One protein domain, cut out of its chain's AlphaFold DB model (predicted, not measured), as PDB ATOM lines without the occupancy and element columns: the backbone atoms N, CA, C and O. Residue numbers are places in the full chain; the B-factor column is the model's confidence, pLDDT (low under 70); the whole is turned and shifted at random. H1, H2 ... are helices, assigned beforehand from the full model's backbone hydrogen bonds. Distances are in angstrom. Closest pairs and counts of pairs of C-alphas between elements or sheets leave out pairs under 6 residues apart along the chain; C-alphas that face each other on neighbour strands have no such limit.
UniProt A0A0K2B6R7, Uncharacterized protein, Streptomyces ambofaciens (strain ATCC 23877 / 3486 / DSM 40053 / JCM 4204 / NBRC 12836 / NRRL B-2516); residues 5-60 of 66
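What this domain is: This is residues 5 to 60 of the 66 residues of an uncharacterized protein of Streptomyces ambofaciens (strain ATCC 23877 / 3486 / DSM 40053 / JCM 4204 / NBRC 12836 / NRRL B-2516) (UniProt A0A0K2B6R7). One long, straight helix, H2, makes the long axis; H1 meets its first end at a corner, and H3 folds back at its other end as the short arm of a hairpin. The 56 printed residues, with three named helices in the order H1, H2, H3 and no named strand, are all helix in class. The whole is an extended rod, with a radius of gyration of the C-alphas of 18.6 A and spans of 53 by 21 by 9 A.

Where its parts are: H1, residues 5 to 17, begins at C-alpha 5 (299.951, 235.087, 237.419) and is 18.5 A long. H2, residues 19 to 42, is 34.9 A long. H3, residues 49 to 58, is 14.3 A long and ends at C-alpha 58 (289.636, 268.607, 271.000).

How they stand to each other: H1 and H2 are close but not clearly touching, about perpendicular at 86 degrees; their closest C-alphas, of His 15 and Val 22, are 6.6 A apart. H2 touches H3 with residues 41 to 42 alone; the closest C-alphas, of Leu 42 and Arg 52, are 5.1 A apart. This helical hairpin runs opposite ways at a shallow tilt of 33 degrees, only just short of steep. H1 and H3 are apart. In H1, H2 and H3 every O i to N i+4 pair is within hydrogen-bond range.

The domain as a whole: The two farthest C-alphas, of Ala 5 and Asp 50, are 54.2 A apart. The printed part has no cut, no link is long, and no printed residue is under pLDDT 70.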
ATOM      1  N   ALA A   5     300.395 236.301 236.742       90.25
ATOM      2  CA  ALA A   5     299.951 235.087 237.419       90.25
ATOM      3  C   ALA A   5     300.756 234.845 238.704       90.25
ATOM      4  O   ALA A   5     300.167 234.653 239.765       90.25
ATOM      5  N   TYR A   6     302.082 234.978 238.631       90.56
ATOM      6  CA  TYR A   6     302.973 234.828 239.784       90.56
ATOM      7  C   TYR A   6     302.705 235.870 240.879       90.56
ATOM      8  O   TYR A   6     302.674 235.545 242.063       90.56
ATOM      9  N   VAL A   7     302.468 237.131 240.498       90.12
ATOM     10  CA  VAL A   7     302.118 238.193 241.461       90.12
ATOM     11  C   VAL A   7     300.789 237.895 242.162       90.12
ATOM     12  O   VAL A   7     300.658 238.159 243.354       90.12
ATOM     13  N   THR A   8     299.820 237.336 241.433       90.94
ATOM     14  CA  THR A   8     298.503 236.983 241.983       90.94
ATOM     15  C   THR A   8     298.617 235.817 242.967       90.94
ATOM     16  O   THR A   8     298.136 235.930 244.089       90.94
ATOM     17  N   GLU A   9     299.334 234.749 242.604       93.88
ATOM     18  CA  GLU A   9     299.552 233.586 243.477       93.88
ATOM     19  C   GLU A   9     300.279 233.967 244.777       93.88
ATOM     20  O   GLU A   9     299.874 233.565 245.867       93.88
ATOM     21  N   LEU A  10     301.306 234.819 244.684       89.88
ATOM     22  CA  LEU A  10     302.017 235.310 245.863       89.88
ATOM     23  C   LEU A  10     301.118 236.164 246.771       89.88
ATOM     24  O   LEU A  10     301.213 236.070 247.995       89.88
ATOM     25  N   ALA A  11     300.254 237.002 246.189       86.38
ATOM     26  CA  ALA A  11     299.304 237.804 246.954       86.38
ATOM     27  C   ALA A  11     298.282 236.920 247.691       86.38
ATOM     28  O   ALA A  11     298.004 237.171 248.866       86.38
ATOM     29  N   ASP A  12     297.792 235.864 247.040       90.62
ATOM     30  CA  ASP A  12     296.871 234.897 247.640       90.62
ATOM     31  C   ASP A  12     297.534 234.122 248.792       90.62
ATOM     32  O   ASP A  12     296.947 233.994 249.873       90.62
ATOM     33  N   GLU A  13     298.784 233.668 248.625       92.81
ATOM     34  CA  GLU A  13     299.535 233.016 249.706       92.81
ATOM     35  C   GLU A  13     299.766 233.952 250.901       92.81
ATOM     36  O   GLU A  13     299.603 233.537 252.053       92.81
ATOM     37  N   LEU A  14     300.135 235.211 250.647       86.06
ATOM     38  CA  LEU A  14     300.337 236.209 251.700       86.06
ATOM     39  C   LEU A  14     299.037 236.494 252.453       86.06
ATOM     40  O   LEU A  14     299.048 236.552 253.684       86.06
ATOM     41  N   HIS A  15     297.919 236.613 251.734       87.94
ATOM     42  CA  HIS A  15     296.605 236.801 252.338       87.94
ATOM     43  C   HIS A  15     296.204 235.609 253.215       87.94
ATOM     44  O   HIS A  15     295.722 235.801 254.331       87.94
ATOM     45  N   HIS A  16     296.451 234.383 252.747       91.38
ATOM     46  CA  HIS A  16     296.117 233.174 253.495       91.38
ATOM     47  C   HIS A  16     296.989 232.989 254.745       91.38
ATOM     48  O   HIS A  16     296.485 232.603 255.800       91.38
ATOM     49  N   ARG A  17     298.296 233.262 254.644       92.56
ATOM     50  CA  ARG A  17     299.249 233.067 255.753       92.56
ATOM     51  C   ARG A  17     299.212 234.192 256.783       92.56
ATOM     52  O   ARG A  17     299.503 233.943 257.952       92.56
ATOM     53  N   HIS A  18     298.874 235.411 256.366       90.19
ATOM     54  CA  HIS A  18     298.912 236.597 257.221       90.19
ATOM     55  C   HIS A  18     297.644 237.462 257.102       90.19
ATOM     56  O   HIS A  18     297.741 238.659 256.808       90.19
ATOM     57  N   PRO A  19     296.451 236.902 257.375       89.25
ATOM     58  CA  PRO A  19     295.195 237.646 257.271       89.25
ATOM     59  C   PRO A  19     295.161 238.871 258.199       89.25
ATOM     60  O   PRO A  19     294.624 239.912 257.823       89.25
ATOM     61  N   ASP A  20     295.806 238.790 259.366       90.81
ATOM     62  CA  ASP A  20     295.869 239.888 260.338       90.81
ATOM     63  C   ASP A  20     296.637 241.104 259.806       90.81
ATOM     64  O   ASP A  20     296.244 242.242 260.062       90.81
ATOM     65  N   LEU A  21     297.707 240.887 259.028       83.94
ATOM     66  CA  LEU A  21     298.472 241.981 258.422       83.94
ATOM     67  C   LEU A  21     297.639 242.694 257.355       83.94
ATOM     68  O   LEU A  21     297.584 243.922 257.343       83.94
ATOM     69  N   VAL A  22     296.928 241.936 256.517       86.38
ATOM     70  CA  VAL A  22     296.023 242.506 255.509       86.38
ATOM     71  C   VAL A  22     294.868 243.262 256.174       86.38
ATOM     72  O   VAL A  22     294.492 244.345 255.724       86.38
ATOM     73  N   SER A  23     294.318 242.736 257.273       87.75
ATOM     74  CA  SER A  23     293.301 243.447 258.057       87.75
ATOM     75  C   SER A  23     293.849 244.755 258.627       87.75
ATOM     76  O   SER A  23     293.223 245.798 258.461       87.75
ATOM     77  N   ALA A  24     295.043 244.727 259.225       86.69
ATOM     78  CA  ALA A  24     295.681 245.915 259.784       86.69
ATOM     79  C   ALA A  24     295.961 246.989 258.717       86.69
ATOM     80  O   ALA A  24     295.794 248.182 258.980       86.69
ATOM     81  N   GLU A  25     296.342 246.594 257.500       89.31
ATOM     82  CA  GLU A  25     296.503 247.520 256.375       89.31
ATOM     83  C   GLU A  25     295.176 248.161 255.954       89.31
ATOM     84  O   GLU A  25     295.117 249.379 255.745       89.31
ATOM     85  N   ASN A  26     294.102 247.371 255.874       89.75
ATOM     86  CA  ASN A  26     292.763 247.874 255.569       89.75
ATOM     87  C   ASN A  26     292.259 248.843 256.646       89.75
ATOM     88  O   ASN A  26     291.739 249.916 256.319       89.75
ATOM     89  N   ASP A  27     292.466 248.514 257.919       93.50
ATOM     90  CA  ASP A  27     292.111 249.377 259.043       93.50
ATOM     91  C   ASP A  27     292.906 250.683 258.999       93.50
ATOM     92  O   ASP A  27     292.331 251.774 259.092       93.50
ATOM     93  N   LEU A  28     294.218 250.607 258.752       91.81
ATOM     94  CA  LEU A  28     295.072 251.779 258.584       91.81
ATOM     95  C   LEU A  28     294.614 252.652 257.406       91.81
ATOM     96  O   LEU A  28     294.565 253.880 257.529       91.81
ATOM     97  N   ALA A  29     294.246 252.048 256.274       93.38
ATOM     98  CA  ALA A  29     293.684 252.763 255.131       93.38
ATOM     99  C   ALA A  29     292.354 253.449 255.492       93.38
ATOM    100  O   ALA A  29     292.135 254.615 255.137       93.38
ATOM    101  N   GLY A  30     291.496 252.772 256.261       95.31
ATOM    102  CA  GLY A  30     290.260 253.325 256.806       95.31
ATOM    103  C   GLY A  30     290.509 254.536 257.710       95.31
ATOM    104  O   GLY A  30     289.894 255.592 257.519       95.31
ATOM    105  N   HIS A  31     291.455 254.428 258.643       92.69
ATOM    106  CA  HIS A  31     291.856 255.525 259.524       92.69
ATOM    107  C   HIS A  31     292.423 256.714 258.744       92.69
ATOM    108  O   HIS A  31     292.002 257.848 258.977       92.69
ATOM    109  N   ARG A  32     293.295 256.472 257.755       92.56
ATOM    110  CA  ARG A  32     293.830 257.519 256.869       92.56
ATOM    111  C   ARG A  32     292.720 258.252 256.115       92.56
ATOM    112  O   ARG A  32     292.740 259.481 256.049       92.56
ATOM    113  N   ARG A  33     291.718 257.532 255.600       94.19
ATOM    114  CA  ARG A  33     290.564 258.147 254.921       94.19
ATOM    115  C   ARG A  33     289.738 259.018 255.873       94.19
ATOM    116  O   ARG A  33     289.339 260.113 255.484       94.19
ATOM    117  N   ARG A  34     289.499 258.570 257.110       93.38
ATOM    118  CA  ARG A  34     288.786 259.365 258.129       93.38
ATOM    119  C   ARG A  34     289.570 260.620 258.516       93.38
ATOM    120  O   ARG A  34     288.993 261.703 258.531       93.38
ATOM    121  N   LEU A  35     290.881 260.498 258.734       92.12
ATOM    122  CA  LEU A  35     291.762 261.641 259.000       92.12
ATOM    123  C   LEU A  35     291.727 262.661 257.859       92.12
ATOM    124  O   LEU A  35     291.593 263.853 258.116       92.12
ATOM    125  N   ALA A  36     291.752 262.211 256.602       92.44
ATOM    126  CA  ALA A  36     291.662 263.106 255.450       92.44
ATOM    127  C   ALA A  36     290.358 263.929 255.431       92.44
ATOM    128  O   ALA A  36     290.369 265.094 255.035       92.44
ATOM    129  N   ILE A  37     289.238 263.358 255.887       94.81
ATOM    130  CA  ILE A  37     287.962 264.079 256.007       94.81
ATOM    131  C   ILE A  37     288.060 265.176 257.070       94.81
ATOM    132  O   ILE A  37     287.653 266.306 256.803       94.81
ATOM    133  N   VAL A  38     288.621 264.861 258.242       93.62
ATOM    134  CA  VAL A  38     288.821 265.833 259.330       93.62
ATOM    135  C   VAL A  38     289.740 266.962 258.876       93.62
ATOM    136  O   VAL A  38     289.399 268.131 259.025       93.62
ATOM    137  N   VAL A  39     290.863 266.633 258.237       90.88
ATOM    138  CA  VAL A  39     291.789 267.630 257.683       90.88
ATOM    139  C   VAL A  39     291.069 268.532 256.684       90.88
ATOM    140  O   VAL A  39     291.183 269.751 256.771       90.88
ATOM    141  N   ARG A  40     290.270 267.968 255.772       93.56
ATOM    142  CA  ARG A  40     289.502 268.759 254.803       93.56
ATOM    143  C   ARG A  40     288.479 269.678 255.477       93.56
ATOM    144  O   ARG A  40     288.279 270.789 255.005       93.56
ATOM    145  N   PHE A  41     287.853 269.241 256.569       93.81
ATOM    146  CA  PHE A  41     286.969 270.086 257.374       93.81
ATOM    147  C   PHE A  41     287.736 271.255 258.012       93.81
ATOM    148  O   PHE A  41     287.303 272.399 257.907       93.81
ATOM    149  N   LEU A  42     288.900 270.989 258.612       92.19
ATOM    150  CA  LEU A  42     289.737 272.009 259.258       92.19
ATOM    151  C   LEU A  42     290.291 273.059 258.281       92.19
ATOM    152  O   LEU A  42     290.565 274.183 258.690       92.19
ATOM    153  N   HIS A  43     290.420 272.726 256.998       90.75
ATOM    154  CA  HIS A  43     290.866 273.660 255.955       90.75
ATOM    155  C   HIS A  43     289.710 274.295 255.170       90.75
ATOM    156  O   HIS A  43     289.949 275.043 254.228       90.75
ATOM    157  N   ASN A  44     288.453 273.996 255.508       93.69
ATOM    158  CA  ASN A  44     287.313 274.562 254.799       93.69
ATOM    159  C   ASN A  44     286.977 275.964 255.329       93.69
ATOM    160  O   ASN A  44     286.301 276.096 256.348       93.69
ATOM    161  N   GLU A  45     287.395 277.005 254.611       92.19
ATOM    162  CA  GLU A  45     287.146 278.413 254.963       92.19
ATOM    163  C   GLU A  45     285.657 278.801 254.982       92.19
ATOM    164  O   GLU A  45     285.289 279.795 255.606       92.19
ATOM    165  N   ALA A  46     284.770 278.006 254.367       94.12
ATOM    166  CA  ALA A  46     283.324 278.213 254.488       94.12
ATOM    167  C   ALA A  46     282.796 277.906 255.904       94.12
ATOM    168  O   ALA A  46     281.672 278.279 256.242       94.12
ATOM    169  N   ILE A  47     283.584 277.206 256.724       93.12
ATOM    170  CA  ILE A  47     283.267 276.882 258.112       93.12
ATOM    171  C   ILE A  47     283.945 277.906 259.017       93.12
ATOM    172  O   ILE A  47     285.143 278.184 258.887       93.12
ATOM    173  N   ALA A  48     283.173 278.431 259.966       95.38
ATOM    174  CA  ALA A  48     283.644 279.425 260.916       95.38
ATOM    175  C   ALA A  48     284.929 278.967 261.625       95.38
ATOM    176  O   ALA A  48     285.086 277.804 262.013       95.38
ATOM    177  N   HIS A  49     285.882 279.891 261.734       93.56
ATOM    178  CA  HIS A  49     287.229 279.597 262.214       93.56
ATOM    179  C   HIS A  49     287.239 279.057 263.650       93.56
ATOM    180  O   HIS A  49     287.997 278.143 263.949       93.56
ATOM    181  N   ASP A  50     286.368 279.565 264.518       95.69
ATOM    182  CA  ASP A  50     286.199 279.102 265.896       95.69
ATOM    183  C   ASP A  50     285.765 277.630 265.977       95.69
ATOM    184  O   ASP A  50     286.321 276.869 266.765       95.69
ATOM    185  N   ILE A  51     284.841 277.196 265.113       94.81
ATOM    186  CA  ILE A  51     284.405 275.793 265.028       94.81
ATOM    187  C   ILE A  51     285.577 274.899 264.614       94.81
ATOM    188  O   ILE A  51     285.807 273.848 265.219       94.81
ATOM    189  N   ARG A  52     286.344 275.315 263.599       95.81
ATOM    190  CA  ARG A  52     287.520 274.564 263.132       95.81
ATOM    191  C   ARG A  52     288.615 274.521 264.203       95.81
ATOM    192  O   ARG A  52     289.191 273.463 264.441       95.81
ATOM    193  N   LEU A  53     288.868 275.639 264.877       95.38
ATOM    194  CA  LEU A  53     289.857 275.766 265.944       95.38
ATOM    195  C   LEU A  53     289.518 274.885 267.151       95.38
ATOM    196  O   LEU A  53     290.387 274.172 267.650       95.38
ATOM    197  N   ASN A  54     288.260 274.898 267.597       95.50
ATOM    198  CA  ASN A  54     287.808 274.070 268.715       95.50
ATOM    199  C   ASN A  54     287.949 272.580 268.387       95.50
ATOM    200  O   ASN A  54     288.529 271.840 269.176       95.50
ATOM    201  N   LEU A  55     287.538 272.154 267.184       93.88
ATOM    202  CA  LEU A  55     287.711 270.765 266.756       93.88
ATOM    203  C   LEU A  55     289.191 270.353 266.693       93.88
ATOM    204  O   LEU A  55     289.535 269.242 267.092       93.88
ATOM    205  N   ALA A  56     290.076 271.226 266.201       93.56
ATOM    206  CA  ALA A  56     291.509 270.944 266.182       93.56
ATOM    207  C   ALA A  56     292.062 270.743 267.600       93.56
ATOM    208  O   ALA A  56     292.832 269.813 267.826       93.56
ATOM    209  N   ARG A  57     291.623 271.556 268.567       94.69
ATOM    210  CA  ARG A  57     292.031 271.434 269.973       94.69
ATOM    211  C   ARG A  57     291.526 270.154 270.625       94.69
ATOM    212  O   ARG A  57     292.332 269.453 271.231       94.69
ATOM    213  N   ASP A  58     290.247 269.825 270.446       95.50
ATOM    214  CA  ASP A  58     289.636 268.607 271.000       95.50
ATOM    215  C   ASP A  58     290.321 267.336 270.480       95.50
ATOM    216  O   ASP A  58     290.452 266.344 271.197       95.50
ATOM    217  N   LEU A  59     290.787 267.370 269.230       91.56
ATOM    218  CA  LEU A  59     291.488 266.258 268.590       91.56
ATOM    219  C   LEU A  59     293.016 266.319 268.749       91.56
ATOM    220  O   LEU A  59     293.707 265.466 268.191       91.56
ATOM    221  N   HIS A  60     293.551 267.303 269.480       92.75
ATOM    222  CA  HIS A  60     294.992 267.549 269.627       92.75
ATOM    223  C   HIS A  60     295.745 267.641 268.282       92.75
ATOM    224  O   HIS A  60     296.851 267.120 268.123       92.75
TER     225      HIS A  60